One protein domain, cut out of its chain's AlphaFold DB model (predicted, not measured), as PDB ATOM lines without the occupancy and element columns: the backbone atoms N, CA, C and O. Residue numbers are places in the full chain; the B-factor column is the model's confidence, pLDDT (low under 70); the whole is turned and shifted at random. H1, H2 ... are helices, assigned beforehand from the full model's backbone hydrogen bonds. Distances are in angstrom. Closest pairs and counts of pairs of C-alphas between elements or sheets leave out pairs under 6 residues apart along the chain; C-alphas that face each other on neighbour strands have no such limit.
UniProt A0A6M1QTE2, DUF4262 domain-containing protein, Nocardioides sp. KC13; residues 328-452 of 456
ATOM      1  N   ARG A 328    -152.212 197.064  91.498       91.38
ATOM      2  CA  ARG A 328    -153.086 197.451  92.616       91.38
ATOM      3  C   ARG A 328    -154.111 196.377  92.959       91.38
ATOM      4  O   ARG A 328    -154.587 196.362  94.082       91.38
ATOM      5  N   TRP A 329    -154.411 195.460  92.036       94.12
ATOM      6  CA  TRP A 329    -155.296 194.320  92.302       94.12
ATOM      7  C   TRP A 329    -154.569 193.101  92.873       94.12
ATOM      8  O   TRP A 329    -155.208 192.089  93.153       94.12
ATOM      9  N   HIS A 330    -153.247 193.165  93.052       95.31
ATOM     10  CA  HIS A 330    -152.495 192.048  93.612       95.31
ATOM     11  C   HIS A 330    -152.873 191.803  95.072       95.31
ATOM     12  O   HIS A 330    -152.828 192.709  95.901       95.31
ATOM     13  N   ALA A 331    -153.168 190.544  95.387       94.56
ATOM     14  CA  ALA A 331    -153.310 190.074  96.751       94.56
ATOM     15  C   ALA A 331    -152.031 190.332  97.558       94.56
ATOM     16  O   ALA A 331    -150.914 190.330  97.024       94.56
ATOM     17  N   ALA A 332    -152.191 190.504  98.871       94.50
ATOM     18  CA  ALA A 332    -151.064 190.682  99.776       94.50
ATOM     19  C   ALA A 332    -150.065 189.506  99.667       94.50
ATOM     20  O   ALA A 332    -150.491 188.360  99.495       94.50
ATOM     21  N   PRO A 333    -148.744 189.733  99.834       95.44
ATOM     22  CA  PRO A 333    -147.732 188.688  99.642       95.44
ATOM     23  C   PRO A 333    -147.985 187.404 100.444       95.44
ATOM     24  O   PRO A 333    -147.817 186.310  99.925       95.44
ATOM     25  N   HIS A 334    -148.479 187.521 101.679       95.12
ATOM     26  CA  HIS A 334    -148.783 186.356 102.510       95.12
ATOM     27  C   HIS A 334    -149.974 185.527 101.984       95.12
ATOM     28  O   HIS A 334    -150.020 184.321 102.204       95.12
ATOM     29  N   ILE A 335    -150.928 186.144 101.272       96.38
ATOM     30  CA  ILE A 335    -152.012 185.433 100.573       96.38
ATOM     31  C   ILE A 335    -151.439 184.692  99.367       96.38
ATOM     32  O   ILE A 335    -151.764 183.525  99.150       96.38
ATOM     33  N   VAL A 336    -150.552 185.347  98.614       96.50
ATOM     34  CA  VAL A 336    -149.839 184.732  97.486       96.50
ATOM     35  C   VAL A 336    -149.061 183.504  97.961       96.50
ATOM     36  O   VAL A 336    -149.214 182.438  97.371       96.50
ATOM     37  N   ASP A 337    -148.329 183.601  99.074       95.62
ATOM     38  CA  ASP A 337    -147.585 182.482  99.665       95.62
ATOM     39  C   ASP A 337    -148.494 181.301 100.048       95.62
ATOM     40  O   ASP A 337    -148.145 180.143  99.804       95.62
ATOM     41  N   LEU A 338    -149.683 181.567 100.605       95.88
ATOM     42  CA  LEU A 338    -150.668 180.525 100.923       95.88
ATOM     43  C   LEU A 338    -151.176 179.816  99.662       95.88
ATOM     44  O   LEU A 338    -151.268 178.586  99.646       95.88
ATOM     45  N   VAL A 339    -151.480 180.571  98.602       96.12
ATOM     46  CA  VAL A 339    -151.920 180.006  97.317       96.12
ATOM     47  C   VAL A 339    -150.796 179.208  96.655       96.12
ATOM     48  O   VAL A 339    -151.040 178.108  96.163       96.12
ATOM     49  N   VAL A 340    -149.551 179.692  96.702       96.50
ATOM     50  CA  VAL A 340    -148.377 178.946  96.218       96.50
ATOM     51  C   VAL A 340    -148.173 177.662  97.026       96.50
ATOM     52  O   VAL A 340    -147.873 176.621  96.449       96.50
ATOM     53  N   GLY A 341    -148.407 177.685  98.341       94.94
ATOM     54  CA  GLY A 341    -148.359 176.488  99.185       94.94
ATOM     55  C   GLY A 341    -149.365 175.404  98.777       94.94
ATOM     56  O   GLY A 341    -149.072 174.215  98.901       94.94
ATOM     57  N   LEU A 342    -150.519 175.792  98.224       94.62
ATOM     58  CA  LEU A 342    -151.516 174.859  97.683       94.62
ATOM     59  C   LEU A 342    -151.083 174.202  96.359       94.62
ATOM     60  O   LEU A 342    -151.681 173.206  95.957       94.62
ATOM     61  N   LEU A 343    -150.025 174.703  95.711       94.50
ATOM     62  CA  LEU A 343    -149.400 174.087  94.534       94.50
ATOM     63  C   LEU A 343    -148.390 172.985  94.895       94.50
ATOM     64  O   LEU A 343    -147.633 172.550  94.032       94.50
ATOM     65  N   ALA A 344    -148.370 172.505  96.146       91.44
ATOM     66  CA  ALA A 344    -147.549 171.357  96.543       91.44
ATOM     67  C   ALA A 344    -147.857 170.091  95.715       91.44
ATOM     68  O   ALA A 344    -146.968 169.271  95.498       91.44
ATOM     69  N   ASP A 345    -149.099 169.958  95.239       94.69
ATOM     70  CA  ASP A 345    -149.516 168.987  94.225       94.69
ATOM     71  C   ASP A 345    -150.044 169.747  92.995       94.69
ATOM     72  O   ASP A 345    -151.208 170.157  92.929       94.69
ATOM     73  N   VAL A 346    -149.145 169.996  92.038       96.31
ATOM     74  CA  VAL A 346    -149.439 170.773  90.825       96.31
ATOM     75  C   VAL A 346    -150.494 170.085  89.957       96.31
ATOM     76  O   VAL A 346    -151.383 170.761  89.436       96.31
ATOM     77  N   ASP A 347    -150.441 168.759  89.826       96.75
ATOM     78  CA  ASP A 347    -151.407 168.004  89.023       96.75
ATOM     79  C   ASP A 347    -152.819 168.133  89.613       96.75
ATOM     80  O   ASP A 347    -153.778 168.413  88.885       96.75
ATOM     81  N   ALA A 348    -152.957 168.032  90.941       95.62
ATOM     82  CA  ALA A 348    -154.230 168.262  91.618       95.62
ATOM     83  C   ALA A 348    -154.748 169.698  91.426       95.62
ATOM     84  O   ALA A 348    -155.938 169.895  91.164       95.62
ATOM     85  N   ALA A 349    -153.871 170.703  91.504       95.50
ATOM     86  CA  ALA A 349    -154.248 172.100  91.300       95.50
ATOM     87  C   ALA A 349    -154.723 172.380  89.865       95.50
ATOM     88  O   ALA A 349    -155.733 173.059  89.660       95.50
ATOM     89  N   VAL A 350    -154.047 171.820  88.857       96.81
ATOM     90  CA  VAL A 350    -154.451 171.955  87.449       96.81
ATOM     91  C   VAL A 350    -155.742 171.178  87.165       96.81
ATOM     92  O   VAL A 350    -156.606 171.665  86.426       96.81
ATOM     93  N   ALA A 351    -155.931 170.008  87.781       95.38
ATOM     94  CA  ALA A 351    -157.187 169.266  87.712       95.38
ATOM     95  C   ALA A 351    -158.361 170.065  88.307       95.38
ATOM     96  O   ALA A 351    -159.426 170.129  87.686       95.38
ATOM     97  N   ALA A 352    -158.156 170.715  89.456       95.12
ATOM     98  CA  ALA A 352    -159.139 171.596  90.083       95.12
ATOM     99  C   ALA A 352    -159.454 172.819  89.211       95.12
ATOM    100  O   ALA A 352    -160.623 173.117  88.992       95.12
ATOM    101  N   ALA A 353    -158.444 173.470  88.622       94.44
ATOM    102  CA  ALA A 353    -158.650 174.589  87.699       94.44
ATOM    103  C   ALA A 353    -159.497 174.181  86.479       94.44
ATOM    104  O   ALA A 353    -160.407 174.898  86.055       94.44
ATOM    105  N   ARG A 354    -159.249 172.983  85.934       94.25
ATOM    106  CA  ARG A 354    -160.069 172.409  84.860       94.25
ATOM    107  C   ARG A 354    -161.508 172.175  85.312       94.25
ATOM    108  O   ARG A 354    -162.431 172.525  84.578       94.25
ATOM    109  N   ALA A 355    -161.703 171.577  86.487       93.00
ATOM    110  CA  ALA A 355    -163.029 171.345  87.051       93.00
ATOM    111  C   ALA A 355    -163.766 172.674  87.270       93.00
ATOM    112  O   ALA A 355    -164.900 172.820  86.824       93.00
ATOM    113  N   TRP A 356    -163.087 173.682  87.819       90.62
ATOM    114  CA  TRP A 356    -163.628 175.025  88.000       90.62
ATOM    115  C   TRP A 356    -164.080 175.668  86.700       90.62
ATOM    116  O   TRP A 356    -165.017 176.447  86.743       90.62
ATOM    117  N   ARG A 357    -163.480 175.350  85.548       87.38
ATOM    118  CA  ARG A 357    -163.939 175.859  84.247       87.38
ATOM    119  C   ARG A 357    -165.128 175.083  83.672       87.38
ATOM    120  O   ARG A 357    -165.915 175.669  82.937       87.38
ATOM    121  N   LEU A 358    -165.225 173.783  83.950       88.38
ATOM    122  CA  LEU A 358    -166.171 172.873  83.287       88.38
ATOM    123  C   LEU A 358    -167.428 172.564  84.102       88.38
ATOM    124  O   LEU A 358    -168.420 172.142  83.515       88.38
ATOM    125  N   VAL A 359    -167.391 172.710  85.429       88.31
ATOM    126  CA  VAL A 359    -168.576 172.484  86.261       88.31
ATOM    127  C   VAL A 359    -169.596 173.573  85.958       88.31
ATOM    128  O   VAL A 359    -169.296 174.764  86.055       88.31
ATOM    129  N   ASP A 360    -170.789 173.133  85.584       82.19
ATOM    130  CA  ASP A 360    -171.907 173.977  85.191       82.19
ATOM    131  C   ASP A 360    -173.121 173.596  86.044       82.19
ATOM    132  O   ASP A 360    -173.890 172.690  85.722       82.19
ATOM    133  N   ASN A 361    -173.186 174.189  87.235       86.19
ATOM    134  CA  ASN A 361    -174.313 174.067  88.151       86.19
ATOM    135  C   ASN A 361    -174.560 175.410  88.847       86.19
ATOM    136  O   ASN A 361    -173.643 176.227  88.982       86.19
ATOM    137  N   ASP A 362    -175.787 175.616  89.321       81.88
ATOM    138  CA  ASP A 362    -176.225 176.896  89.889       81.88
ATOM    139  C   ASP A 362    -175.363 177.355  91.073       81.88
ATOM    140  O   ASP A 362    -175.104 178.547  91.233       81.88
ATOM    141  N   LEU A 363    -174.875 176.413  91.890       84.44
ATOM    142  CA  LEU A 363    -174.043 176.715  93.054       84.44
ATOM    143  C   LEU A 363    -172.685 177.302  92.638       84.44
ATOM    144  O   LEU A 363    -172.262 178.326  93.171       84.44
ATOM    145  N   VAL A 364    -172.011 176.677  91.672       85.25
ATOM    146  CA  VAL A 364    -170.714 177.130  91.150       85.25
ATOM    147  C   VAL A 364    -170.876 178.409  90.335       85.25
ATOM    148  O   VAL A 364    -170.034 179.298  90.436       85.25
ATOM    149  N   MET A 365    -171.966 178.552  89.579       83.06
ATOM    150  CA  MET A 365    -172.270 179.792  88.859       83.06
ATOM    151  C   MET A 365    -172.526 180.959  89.817       83.06
ATOM    152  O   MET A 365    -171.948 182.032  89.638       83.06
ATOM    153  N   GLY A 366    -173.295 180.734  90.886       84.50
ATOM    154  CA  GLY A 366    -173.478 181.714  91.956       84.50
ATOM    155  C   GLY A 366    -172.158 182.073  92.646       84.50
ATOM    156  O   GLY A 366    -171.873 183.251  92.855       84.50
ATOM    157  N   ALA A 367    -171.311 181.078  92.931       89.31
ATOM    158  CA  ALA A 367    -170.002 181.311  93.533       89.31
ATOM    159  C   ALA A 367    -169.063 182.116  92.618       89.31
ATOM    160  O   ALA A 367    -168.359 183.001  93.099       89.31
ATOM    161  N   ARG A 368    -169.068 181.858  91.302       88.25
ATOM    162  CA  ARG A 368    -168.309 182.651  90.320       88.25
ATOM    163  C   ARG A 368    -168.727 184.119  90.341       88.25
ATOM    164  O   ARG A 368    -167.848 184.974  90.367       88.25
ATOM    165  N   GLY A 369    -170.032 184.403  90.377       86.19
ATOM    166  CA  GLY A 369    -170.550 185.773  90.457       86.19
ATOM    167  C   GLY A 369    -170.091 186.502  91.722       86.19
ATOM    168  O   GLY A 369    -169.520 187.586  91.633       86.19
ATOM    169  N   ASP A 370    -170.254 185.876  92.892       88.25
ATOM    170  CA  ASP A 370    -169.816 186.449  94.175       88.25
ATOM    171  C   ASP A 370    -168.306 186.754  94.185       88.25
ATOM    172  O   ASP A 370    -167.874 187.816  94.638       88.25
ATOM    173  N   LEU A 371    -167.493 185.822  93.676       91.12
ATOM    174  CA  LEU A 371    -166.034 185.953  93.657       91.12
ATOM    175  C   LEU A 371    -165.558 186.967  92.621       91.12
ATOM    176  O   LEU A 371    -164.580 187.665  92.866       91.12
ATOM    177  N   GLN A 372    -166.264 187.099  91.499       89.06
ATOM    178  CA  GLN A 372    -165.990 188.145  90.521       89.06
ATOM    179  C   GLN A 372    -166.233 189.533  91.127       89.06
ATOM    180  O   GLN A 372    -165.368 190.396  91.012       89.06
ATOM    181  N   ILE A 373    -167.353 189.739  91.833       88.94
ATOM    182  CA  ILE A 373    -167.640 191.006  92.528       88.94
ATOM    183  C   ILE A 373    -166.559 191.312  93.570       88.94
ATOM    184  O   ILE A 373    -166.066 192.438  93.636       88.94
ATOM    185  N   ALA A 374    -166.165 190.315  94.365       90.31
ATOM    186  CA  ALA A 374    -165.114 190.482  95.362       90.31
ATOM    187  C   ALA A 374    -163.765 190.864  94.722       90.31
ATOM    188  O   ALA A 374    -163.107 191.788  95.194       90.31
ATOM    189  N   ALA A 375    -163.389 190.216  93.614       91.06
ATOM    190  CA  ALA A 375    -162.150 190.505  92.890       91.06
ATOM    191  C   ALA A 375    -162.126 191.917  92.285       91.06
ATOM    192  O   ALA A 375    -161.091 192.577  92.282       91.06
ATOM    193  N   ILE A 376    -163.270 192.401  91.798       89.75
ATOM    194  CA  ILE A 376    -163.391 193.737  91.200       89.75
ATOM    195  C   ILE A 376    -163.116 194.839  92.229       89.75
ATOM    196  O   ILE A 376    -162.508 195.855  91.891       89.75
ATOM    197  N   HIS A 377    -163.552 194.648  93.475       86.75
ATOM    198  CA  HIS A 377    -163.583 195.701  94.489       86.75
ATOM    199  C   HIS A 377    -162.343 195.785  95.393       86.75
ATOM    200  O   HIS A 377    -162.340 196.602  96.311       86.75
ATOM    201  N   GLY A 378    -161.286 194.997  95.166       86.62
ATOM    202  CA  GLY A 378    -160.116 195.084  96.040       86.62
ATOM    203  C   GLY A 378    -158.854 194.341  95.592       86.62
ATOM    204  O   GLY A 378    -158.870 193.603  94.605       86.62
ATOM    205  N   PRO A 379    -157.749 194.531  96.337       92.00
ATOM    206  CA  PRO A 379    -156.449 193.915  96.081       92.00
ATOM    207  C   PRO A 379    -156.451 192.433  96.480       92.00
ATOM    208  O   PRO A 379    -155.993 192.061  97.559       92.00
ATOM    209  N   SER A 380    -157.016 191.576  95.632       93.38
ATOM    210  CA  SER A 380    -157.299 190.180  95.994       93.38
ATOM    211  C   SER A 380    -156.940 189.147  94.929       93.38
ATOM    212  O   SER A 380    -157.085 187.945  95.157       93.38
ATOM    213  N   MET A 381    -156.415 189.576  93.783       95.12
ATOM    214  CA  MET A 381    -156.065 188.684  92.683       95.12
ATOM    215  C   MET A 381    -154.648 188.135  92.796       95.12
ATOM    216  O   MET A 381    -153.723 188.793  93.272       95.12
ATOM    217  N   PHE A 382    -154.454 186.921  92.287       96.31
ATOM    218  CA  PHE A 382    -153.129 186.329  92.211       96.31
ATOM    219  C   PHE A 382    -152.317 187.041  91.111       96.31
ATOM    220  O   PHE A 382    -152.859 187.265  90.025       96.31
ATOM    221  N   PRO A 383    -151.040 187.405  91.344       95.75
ATOM    222  CA  PRO A 383    -150.211 188.007  90.302       95.75
ATOM    223  C   PRO A 383    -150.017 187.057  89.112       95.75
ATOM    224  O   PRO A 383    -150.297 185.860  89.206       95.75
ATOM    225  N   ASP A 384    -149.519 187.570  87.987       94.19
ATOM    226  CA  ASP A 384    -149.188 186.730  86.828       94.19
ATOM    227  C   ASP A 384    -148.255 185.572  87.232       94.19
ATOM    228  O   ASP A 384    -147.277 185.779  87.960       94.19
ATOM    229  N   LEU A 385    -148.533 184.354  86.747       93.69
ATOM    230  CA  LEU A 385    -147.753 183.151  87.073       93.69
ATOM    231  C   LEU A 385    -146.240 183.335  86.877       93.69
ATOM    232  O   LEU A 385    -145.455 182.805  87.657       93.69
ATOM    233  N   SER A 386    -145.819 184.074  85.845       92.06
ATOM    234  CA  SER A 386    -144.401 184.323  85.550       92.06
ATOM    235  C   SER A 386    -143.720 185.264  86.544       92.06
ATOM    236  O   SER A 386    -142.493 185.263  86.642       92.06
ATOM    237  N   VAL A 387    -144.512 186.042  87.281       92.00
ATOM    238  CA  VAL A 387    -144.060 186.951  88.337       92.00
ATOM    239  C   VAL A 387    -144.123 186.262  89.701       92.00
ATOM    240  O   VAL A 387    -143.199 186.405  90.498       92.00
ATOM    241  N   ALA A 388    -145.199 185.519  89.973       93.50
ATOM    242  CA  ALA A 388    -145.460 184.927  91.285       93.50
ATOM    243  C   ALA A 388    -144.726 183.602  91.539       93.50
ATOM    244  O   ALA A 388    -144.439 183.282  92.692       93.50
ATOM    245  N   LEU A 389    -144.449 182.804  90.499       95.69
ATOM    246  CA  LEU A 389    -143.904 181.454  90.668       95.69
ATOM    247  C   LEU A 389    -142.394 181.394  90.391       95.69
ATOM    248  O   LEU A 389    -141.914 181.987  89.421       95.69
ATOM    249  N   PRO A 390    -141.627 180.608  91.172       95.19
ATOM    250  CA  PRO A 390    -140.248 180.308  90.822       95.19
ATOM    251  C   PRO A 390    -140.193 179.498  89.511       95.19
ATOM    252  O   PRO A 390    -141.101 178.704  89.249       95.19
ATOM    253  N   PRO A 391    -139.114 179.616  88.706       95.69
ATOM    254  CA  PRO A 391    -139.042 178.999  87.378       95.69
ATOM    255  C   PRO A 391    -139.335 177.493  87.347       95.69
ATOM    256  O   PRO A 391    -140.017 177.029  86.441       95.69
ATOM    257  N   SER A 392    -138.875 176.739  88.353       95.38
ATOM    258  CA  SER A 392    -139.124 175.295  88.435       95.38
ATOM    259  C   SER A 392    -140.608 174.966  88.601       95.38
ATOM    260  O   SER A 392    -141.129 174.125  87.881       95.38
ATOM    261  N   LEU A 393    -141.306 175.678  89.492       95.94
ATOM    262  CA  LEU A 393    -142.734 175.462  89.728       95.94
ATOM    263  C   LEU A 393    -143.571 175.919  88.527       95.94
ATOM    264  O   LEU A 393    -144.566 175.290  88.185       95.94
ATOM    265  N   LEU A 394    -143.152 176.995  87.855       96.44
ATOM    266  CA  LEU A 394    -143.788 177.445  86.620       96.44
ATOM    267  C   LEU A 394    -143.682 176.392  85.506       96.44
ATOM    268  O   LEU A 394    -144.644 176.182  84.766       96.44
ATOM    269  N   ASP A 395    -142.532 175.726  85.383       96.44
ATOM    270  CA  ASP A 395    -142.345 174.648  84.413       96.44
ATOM    271  C   ASP A 395    -143.174 173.407  84.766       96.44
ATOM    272  O   ASP A 395    -143.797 172.835  83.868       96.44
ATOM    273  N   ASP A 396    -143.287 173.055  86.050       97.00
ATOM    274  CA  ASP A 396    -144.178 171.982  86.511       97.00
ATOM    275  C   ASP A 396    -145.646 172.290  86.165       97.00
ATOM    276  O   ASP A 396    -146.337 171.457  85.571       97.00
ATOM    277  N   VAL A 397    -146.112 173.521  86.428       96.25
ATOM    278  CA  VAL A 397    -147.462 173.976  86.045       96.25
ATOM    279  C   VAL A 397    -147.658 173.868  84.535       96.25
ATOM    280  O   VAL A 397    -148.688 173.369  84.077       96.25
ATOM    281  N   ARG A 398    -146.671 174.271  83.726       95.88
ATOM    282  CA  ARG A 398    -146.745 174.132  82.263       95.88
ATOM    283  C   ARG A 398    -146.871 172.671  81.834       95.88
ATOM    284  O   ARG A 398    -147.718 172.375  80.992       95.88
ATOM    285  N   GLN A 399    -146.101 171.751  82.409       96.50
ATOM    286  CA  GLN A 399    -146.224 170.326  82.078       96.50
ATOM    287  C   GLN A 399    -147.596 169.760  82.467       96.50
ATOM    288  O   GLN A 399    -148.239 169.097  81.648       96.50
ATOM    289  N   ALA A 400    -148.096 170.092  83.657       96.00
ATOM    290  CA  ALA A 400    -149.420 169.670  84.107       96.00
ATOM    291  C   ALA A 400    -150.542 170.243  83.217       96.00
ATOM    292  O   ALA A 400    -151.455 169.516  82.820       96.00
ATOM    293  N   THR A 401    -150.464 171.516  82.804       95.88
ATOM    294  CA  THR A 401    -151.453 172.106  81.875       95.88
ATOM    295  C   THR A 401    -151.526 171.359  80.541       95.88
ATOM    296  O   THR A 401    -152.627 171.118  80.033       95.88
ATOM    297  N   LEU A 402    -150.384 170.895  80.013       94.81
ATOM    298  CA  LEU A 402    -150.332 170.059  78.810       94.81
ATOM    299  C   LEU A 402    -150.981 168.688  79.043       94.81
ATOM    300  O   LEU A 402    -151.781 168.243  78.215       94.81
ATOM    301  N   ALA A 403    -150.688 168.042  80.174       94.31
ATOM    302  CA  ALA A 403    -151.259 166.745  80.539       94.31
ATOM    303  C   ALA A 403    -152.790 166.806  80.697       94.31
ATOM    304  O   ALA A 403    -153.514 165.951  80.181       94.31
ATOM    305  N   HIS A 404    -153.294 167.861  81.340       93.00
ATOM    306  CA  HIS A 404    -154.721 168.074  81.594       93.00
ATOM    307  C   HIS A 404    -155.469 168.760  80.443       93.00
ATOM    308  O   HIS A 404    -156.693 168.898  80.514       93.00
ATOM    309  N   ARG A 405    -154.763 169.149  79.370       93.38
ATOM    310  CA  ARG A 405    -155.312 169.865  78.205       93.38
ATOM    311  C   ARG A 405    -156.071 171.138  78.599       93.38
ATOM    312  O   ARG A 405    -157.172 171.389  78.109       93.38
ATOM    313  N   VAL A 406    -155.480 171.928  79.487       92.88
ATOM    314  CA  VAL A 406    -155.975 173.258  79.873       92.88
ATOM    315  C   VAL A 406    -154.931 174.320  79.563       92.88
ATOM    316  O   VAL A 406    -153.757 174.013  79.395       92.88
ATOM    317  N   THR A 407    -155.350 175.577  79.446       91.06
ATOM    318  CA  THR A 407    -154.425 176.690  79.212       91.06
ATOM    319  C   THR A 407    -153.913 177.254  80.536       91.06
ATOM    320  O   THR A 407    -154.578 177.146  81.566       91.06
ATOM    321  N   GLY A 408    -152.756 177.922  80.506       90.00
ATOM    322  CA  GLY A 408    -152.242 178.648  81.675       90.00
ATOM    323  C   GLY A 408    -153.216 179.712  82.199       90.00
ATOM    324  O   GLY A 408    -153.284 179.918  83.403       90.00
ATOM    325  N   ALA A 409    -154.041 180.306  81.328       90.25
ATOM    326  CA  ALA A 409    -155.079 181.263  81.722       90.25
ATOM    327  C   ALA A 409    -156.151 180.641  82.638       90.25
ATOM    328  O   ALA A 409    -156.603 181.280  83.582       90.25
ATOM    329  N   VAL A 410    -156.517 179.371  82.418       92.12
ATOM    330  CA  VAL A 410    -157.460 178.657  83.299       92.12
ATOM    331  C   VAL A 410    -156.857 178.458  84.690       92.12
ATOM    332  O   VAL A 410    -157.547 178.637  85.690       92.12
ATOM    333  N   VAL A 411    -155.560 178.140  84.763       94.44
ATOM    334  CA  VAL A 411    -154.847 178.018  86.043       94.44
ATOM    335  C   VAL A 411    -154.726 179.376  86.729       94.44
ATOM    336  O   VAL A 411    -155.071 179.482  87.898       94.44
ATOM    337  N   GLN A 412    -154.320 180.424  86.008       94.94
ATOM    338  CA  GLN A 412    -154.261 181.796  86.523       94.94
ATOM    339  C   GLN A 412    -155.612 182.237  87.111       94.94
ATOM    340  O   GLN A 412    -155.662 182.723  88.237       94.94
ATOM    341  N   SER A 413    -156.710 182.011  86.383       92.56
ATOM    342  CA  SER A 413    -158.067 182.305  86.854       92.56
ATOM    343  C   SER A 413    -158.399 181.558  88.147       92.56
ATOM    344  O   SER A 413    -158.903 182.164  89.091       92.56
ATOM    345  N   TRP A 414    -158.047 180.273  88.238       95.38
ATOM    346  CA  TRP A 414    -158.244 179.490  89.456       95.38
ATOM    347  C   TRP A 414    -157.423 180.010  90.642       95.38
ATOM    348  O   TRP A 414    -157.958 180.146  91.739       95.38
ATOM    349  N   LEU A 415    -156.152 180.368  90.447       96.19
ATOM    350  CA  LEU A 415    -155.336 180.920  91.535       96.19
ATOM    351  C   LEU A 415    -155.850 182.286  92.004       96.19
ATOM    352  O   LEU A 415    -155.883 182.538  93.207       96.19
ATOM    353  N   SER A 416    -156.331 183.127  91.085       96.06
ATOM    354  CA  SER A 416    -157.004 184.383  91.429       96.06
ATOM    355  C   SER A 416    -158.306 184.156  92.196       96.06
ATOM    356  O   SER A 416    -158.596 184.917  93.115       96.06
ATOM    357  N   VAL A 417    -159.048 183.082  91.904       95.31
ATOM    358  CA  VAL A 417    -160.211 182.664  92.705       95.31
ATOM    359  C   VAL A 417    -159.787 182.305  94.130       95.31
ATOM    360  O   VAL A 417    -160.386 182.799  95.083       95.31
ATOM    361  N   LEU A 418    -158.730 181.507  94.301       96.50
ATOM    362  CA  LEU A 418    -158.235 181.132  95.629       96.50
ATOM    363  C   LEU A 418    -157.748 182.345  96.432       96.50
ATOM    364  O   LEU A 418    -158.090 182.479  97.607       96.50
ATOM    365  N   ALA A 419    -157.001 183.249  95.794       96.50
ATOM    366  CA  ALA A 419    -156.541 184.490  96.412       96.50
ATOM    367  C   ALA A 419    -157.720 185.391  96.825       96.50
ATOM    368  O   ALA A 419    -157.749 185.890  97.952       96.50
ATOM    369  N   THR A 420    -158.742 185.506  95.969       95.00
ATOM    370  CA  THR A 420    -159.978 186.249  96.262       95.00
ATOM    371  C   THR A 420    -160.706 185.650  97.464       95.00
ATOM    372  O   THR A 420    -161.085 186.383  98.378       95.00
ATOM    373  N   VAL A 421    -160.865 184.320  97.513       95.44
ATOM    374  CA  VAL A 421    -161.521 183.641  98.644       95.44
ATOM    375  C   VAL A 421    -160.786 183.914  99.949       95.44
ATOM    376  O   VAL A 421    -161.430 184.232 100.944       95.44
ATOM    377  N   LEU A 422    -159.456 183.803  99.952       95.19
ATOM    378  CA  LEU A 422    -158.648 184.029 101.150       95.19
ATOM    379  C   LEU A 422    -158.715 185.485 101.617       95.19
ATOM    380  O   LEU A 422    -158.907 185.731 102.805       95.19
ATOM    381  N   THR A 423    -158.631 186.434 100.683       93.19
ATOM    382  CA  THR A 423    -158.673 187.873 100.981       93.19
ATOM    383  C   THR A 423    -160.042 188.298 101.521       93.19
ATOM    384  O   THR A 423    -160.132 189.063 102.475       93.19
ATOM    385  N   HIS A 424    -161.131 187.767 100.960       91.06
ATOM    386  CA  HIS A 424    -162.493 188.193 101.298       91.06
ATOM    387  C   HIS A 424    -163.261 187.197 102.175       91.06
ATOM    388  O   HIS A 424    -164.477 187.328 102.330       91.06
ATOM    389  N   ARG A 425    -162.590 186.213 102.794       89.81
ATOM    390  CA  ARG A 425    -163.247 185.089 103.492       89.81
ATOM    391  C   ARG A 425    -164.316 185.518 104.499       89.81
ATOM    392  O   ARG A 425    -165.338 184.841 104.614       89.81
ATOM    393  N   ALA A 426    -164.087 186.615 105.221       86.44
ATOM    394  CA  ALA A 426    -165.007 187.142 106.232       86.44
ATOM    395  C   ALA A 426    -166.320 187.704 105.651       86.44
ATOM    396  O   ALA A 426    -167.313 187.810 106.371       86.44
ATOM    397  N   HIS A 427    -166.327 188.062 104.367       85.44
ATOM    398  CA  HIS A 427    -167.460 188.677 103.673       85.44
ATOM    399  C   HIS A 427    -168.175 187.712 102.719       85.44
ATOM    400  O   HIS A 427    -169.295 187.990 102.293       85.44
ATOM    401  N   LEU A 428    -167.553 186.574 102.402       88.69
ATOM    402  CA  LEU A 428    -168.131 185.551 101.538       88.69
ATOM    403  C   LEU A 428    -169.095 184.639 102.301       88.69
ATOM    404  O   LEU A 428    -168.885 184.299 103.468       88.69
ATOM    405  N   ARG A 429    -170.147 184.195 101.607       89.69
ATOM    406  CA  ARG A 429    -171.087 183.198 102.128       89.69
ATOM    407  C   ARG A 429    -170.386 181.848 102.258       89.69
ATOM    408  O   ARG A 429    -169.573 181.478 101.412       89.69
ATOM    409  N   ASP A 430    -170.762 181.069 103.269       91.19
ATOM    410  CA  ASP A 430    -170.218 179.715 103.442       91.19
ATOM    411  C   ASP A 430    -170.534 178.811 102.239       91.19
ATOM    412  O   ASP A 430    -169.714 177.973 101.881       91.19
ATOM    413  N   GLU A 431    -171.670 179.024 101.565       92.62
ATOM    414  CA  GLU A 431    -172.043 178.342 100.313       92.62
ATOM    415  C   GLU A 431    -171.029 178.605  99.187       92.62
ATOM    416  O   GLU A 431    -170.607 177.672  98.505       92.62
ATOM    417  N   THR A 432    -170.589 179.858  99.036       92.31
ATOM    418  CA  THR A 432    -169.586 180.273  98.046       92.31
ATOM    419  C   THR A 432    -168.258 179.563  98.299       92.31
ATOM    420  O   THR A 432    -167.650 179.021  97.378       92.31
ATOM    421  N   VAL A 433    -167.823 179.505  99.560       93.56
ATOM    422  CA  VAL A 433    -166.576 178.827  99.948       93.56
ATOM    423  C   VAL A 433    -166.700 177.310  99.798       93.56
ATOM    424  O   VAL A 433    -165.774 176.665  99.309       93.56
ATOM    425  N   ALA A 434    -167.845 176.732 100.168       93.56
ATOM    426  CA  ALA A 434    -168.112 175.305 100.020       93.56
ATOM    427  C   ALA A 434    -168.047 174.863  98.552       93.56
ATOM    428  O   ALA A 434    -167.432 173.838  98.269       93.56
ATOM    429  N   ALA A 435    -168.585 175.662  97.626       94.19
ATOM    430  CA  ALA A 435    -168.503 175.394  96.190       94.19
ATOM    431  C   ALA A 435    -167.047 175.332  95.692       94.19
ATOM    432  O   ALA A 435    -166.672 174.424  94.951       94.19
ATOM    433  N   VAL A 436    -166.197 176.264  96.141       95.44
ATOM    434  CA  VAL A 436    -164.762 176.280  95.798       95.44
ATOM    435  C   VAL A 436    -164.047 175.056  96.379       95.44
ATOM    436  O   VAL A 436    -163.253 174.418  95.687       95.44
ATOM    437  N   VAL A 437    -164.350 174.686  97.628       95.25
ATOM    438  CA  VAL A 437    -163.788 173.492  98.279       95.25
ATOM    439  C   VAL A 437    -164.226 172.203  97.584       95.25
ATOM    440  O   VAL A 437    -163.415 171.294  97.436       95.25
ATOM    441  N   GLU A 438    -165.481 172.111  97.147       94.12
ATOM    442  CA  GLU A 438    -166.009 170.946  96.434       94.12
ATOM    443  C   GLU A 438    -165.282 170.741  95.100       94.12
ATOM    444  O   GLU A 438    -164.759 169.653  94.834       94.12
ATOM    445  N   VAL A 439    -165.170 171.806  94.301       93.06
ATOM    446  CA  VAL A 439    -164.466 171.782  93.012       93.06
ATOM    447  C   VAL A 439    -162.982 171.455  93.188       93.06
ATOM    448  O   VAL A 439    -162.421 170.662  92.431       93.06
ATOM    449  N   GLY A 440    -162.346 172.038  94.203       92.69
ATOM    450  CA  GLY A 440    -160.938 171.823  94.513       92.69
ATOM    451  C   GLY A 440    -160.668 170.662  95.470       92.69
ATOM    452  O   GLY A 440    -159.575 170.586  96.019       92.69
ATOM    453  N   SER A 441    -161.620 169.750  95.684       93.81
ATOM    454  CA  SER A 441    -161.513 168.669  96.684       93.81
ATOM    455  C   SER A 441    -160.322 167.726  96.481       93.81
ATOM    456  O   SER A 441    -159.880 167.071  97.425       93.81
ATOM    457  N   VAL A 442    -159.773 167.683  95.264       93.06
ATOM    458  CA  VAL A 442    -158.552 166.941  94.924       93.06
ATOM    459  C   VAL A 442    -157.271 167.605  95.440       93.06
ATOM    460  O   VAL A 442    -156.253 166.930  95.539       93.06
ATOM    461  N   MET A 443    -157.303 168.899  95.777       95.62
ATOM    462  CA  MET A 443    -156.143 169.655  96.254       95.62
ATOM    463  C   MET A 443    -155.904 169.413  97.754       95.62
ATOM    464  O   MET A 443    -156.751 169.774  98.584       95.62
ATOM    465  N   PRO A 444    -154.743 168.860  98.146       92.62
ATOM    466  CA  PRO A 444    -154.423 168.638  99.550       92.62
ATOM    467  C   PRO A 444    -154.429 169.944 100.354       92.62
ATOM    468  O   PRO A 444    -153.818 170.937  99.970       92.62
ATOM    469  N   GLY A 445    -155.112 169.945 101.501       92.56
ATOM    470  CA  GLY A 445    -155.120 171.082 102.429       92.56
ATOM    471  C   GLY A 445    -156.040 172.248 102.050       92.56
ATOM    472  O   GLY A 445    -156.254 173.112 102.896       92.56
ATOM    473  N   LEU A 446    -156.661 172.252 100.861       94.88
ATOM    474  CA  LEU A 446    -157.501 173.363 100.392       94.88
ATOM    475  C   LEU A 446    -158.603 173.742 101.389       94.88
ATOM    476  O   LEU A 446    -158.719 174.901 101.780       94.88
ATOM    477  N   ALA A 447    -159.388 172.759 101.838       93.94
ATOM    478  CA  ALA A 447    -160.491 172.994 102.767       93.94
ATOM    479  C   ALA A 447    -160.026 173.623 104.089       93.94
ATOM    480  O   ALA A 447    -160.733 174.454 104.655       93.94
ATOM    481  N   VAL A 448    -158.842 173.241 104.575       93.75
ATOM    482  CA  VAL A 448    -158.258 173.804 105.799       93.75
ATOM    483  C   VAL A 448    -157.800 175.235 105.542       93.75
ATOM    484  O   VAL A 448    -158.165 176.128 106.302       93.75
ATOM    485  N   THR A 449    -157.069 175.469 104.452       94.00
ATOM    486  CA  THR A 449    -156.552 176.792 104.083       94.00
ATOM    487  C   THR A 449    -157.678 177.808 103.890       94.00
ATOM    488  O   THR A 449    -157.624 178.880 104.480       94.00
ATOM    489  N   LEU A 450    -158.746 177.461 103.161       92.00
ATOM    490  CA  LEU A 450    -159.864 178.381 102.893       92.00
ATOM    491  C   LEU A 450    -160.783 178.635 104.103       92.00
ATOM    492  O   LEU A 450    -161.527 179.614 104.114       92.00
ATOM    493  N   ASN A 451    -160.769 177.764 105.117       85.81
ATOM    494  CA  ASN A 451    -161.579 177.936 106.331       85.81
ATOM    495  C   ASN A 451    -160.779 178.440 107.537       85.81
ATOM    496  O   ASN A 451    -161.357 178.663 108.601       85.81
ATOM    497  N   THR A 452    -159.473 178.642 107.383       83.69
ATOM    498  CA  THR A 452    -158.648 179.254 108.422       83.69
ATOM    499  C   THR A 452    -158.684 180.772 108.244       83.69
ATOM    500  O   THR A 452    -158.371 181.249 107.154       83.69
TER     501      THR A 452
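AT A GLANCE: This is residues 328 to 452 of the 456 residues of the protein "DUF4262 domain-containing protein" of Nocardioides sp. KC13 (UniProt A0A6M1QTE2). A compact body of helices is built round one core helix, H6, which runs through its middle while H1, H2, H3 and H5 pack on it from different sides, mostly crossed to it. H3 and H5 lie at opposite ends of the longest axis, and H7 and H8 form a helical hairpin of which H7 packs on H3 and H2, while H8 is apart from both. The printed part has 125 residues, with eight named helices, H1 to H8 in chain order, and no named strand; the class is all helix. The whole is compact, with a radius of gyration of the C-alphas of 13.2 A, and rounded, spanning 35 by 31 by 24 A.

HOW THE PARTS SIT: H6, residues 408 to 424, is the hub and touches five helices. H2, residues 346 to 358, touches residues 410 to 414 of H6 about perpendicular at 89 degrees, the closest C-alphas being those of Ala 353 and Trp 414, 5.2 A apart. H1, residues 333 to 344, touches H6 with residues 335 to 339 alone, at a steep tilt of 53 degrees, opposite ways; the closest C-alphas, of Ile 335 and Ala 419, are 6.2 A apart. H3, residues 362 to 376, touches H6 with residues 371 to 375 alone, about perpendicular at 77 degrees; the C-alphas of Ala 375 and Thr 420 are closest, 5.8 A. H5, residues 391 to 404, touches H6 with residues 397 to 401 alone, closest at the C-alphas of Thr 401 and Gly 408, 6.6 A. H5 also touches H2, at a steep tilt of 49 degrees, the same way; the closest C-alphas, of Asp 347 and Ala 400, are 5.6 A apart. H7, residues 430 to 439, touches H3, closest at the C-alphas of Ala 367 and Thr 432, 4.6 A, and only just about perpendicular at 72 degrees. H7 and H8, residues 446 to 451, form a hairpin at a shallow tilt of 8 degrees, the C-alphas of Val 437 and Ala 447 being closest, 5.6 A. H8 and H6 only just touch, with 3 pairs of C-alphas within 8 A, closest at Leu 422 and Leu 450, 6.0 A. H4, residues 385 to 388, is close to but not clearly touching H5; the C-alphas of Leu 385 and Leu 394 are closest, 7.0 A. H3 and H5 are apart. Every O i to N i+4 pair is within hydrogen-bond range in H2, H3, H5, H6, H7 and H8; H1 has 6 of 8, and H4 is too short for one.

IN THESE COORDINATES: H6 measures 24.1 A from C-alpha 408 at (-152.242, 178.648, 81.675) to C-alpha 424 at (-162.493, 188.193, 101.298). H3 measures 21.2 A, H5 20.0 A, H2 18.5 A and H1, which begins at C-alpha 333 (-147.732, 188.688, 99.642), 17.6 A.

THE WHOLE: The C-alphas farthest apart are those of Asp 362 and Pro 391, 37.3 A. The printed part has no cut, and no link is long. Mean pLDDT of the printed part is 92.7, and no printed residue is under 70.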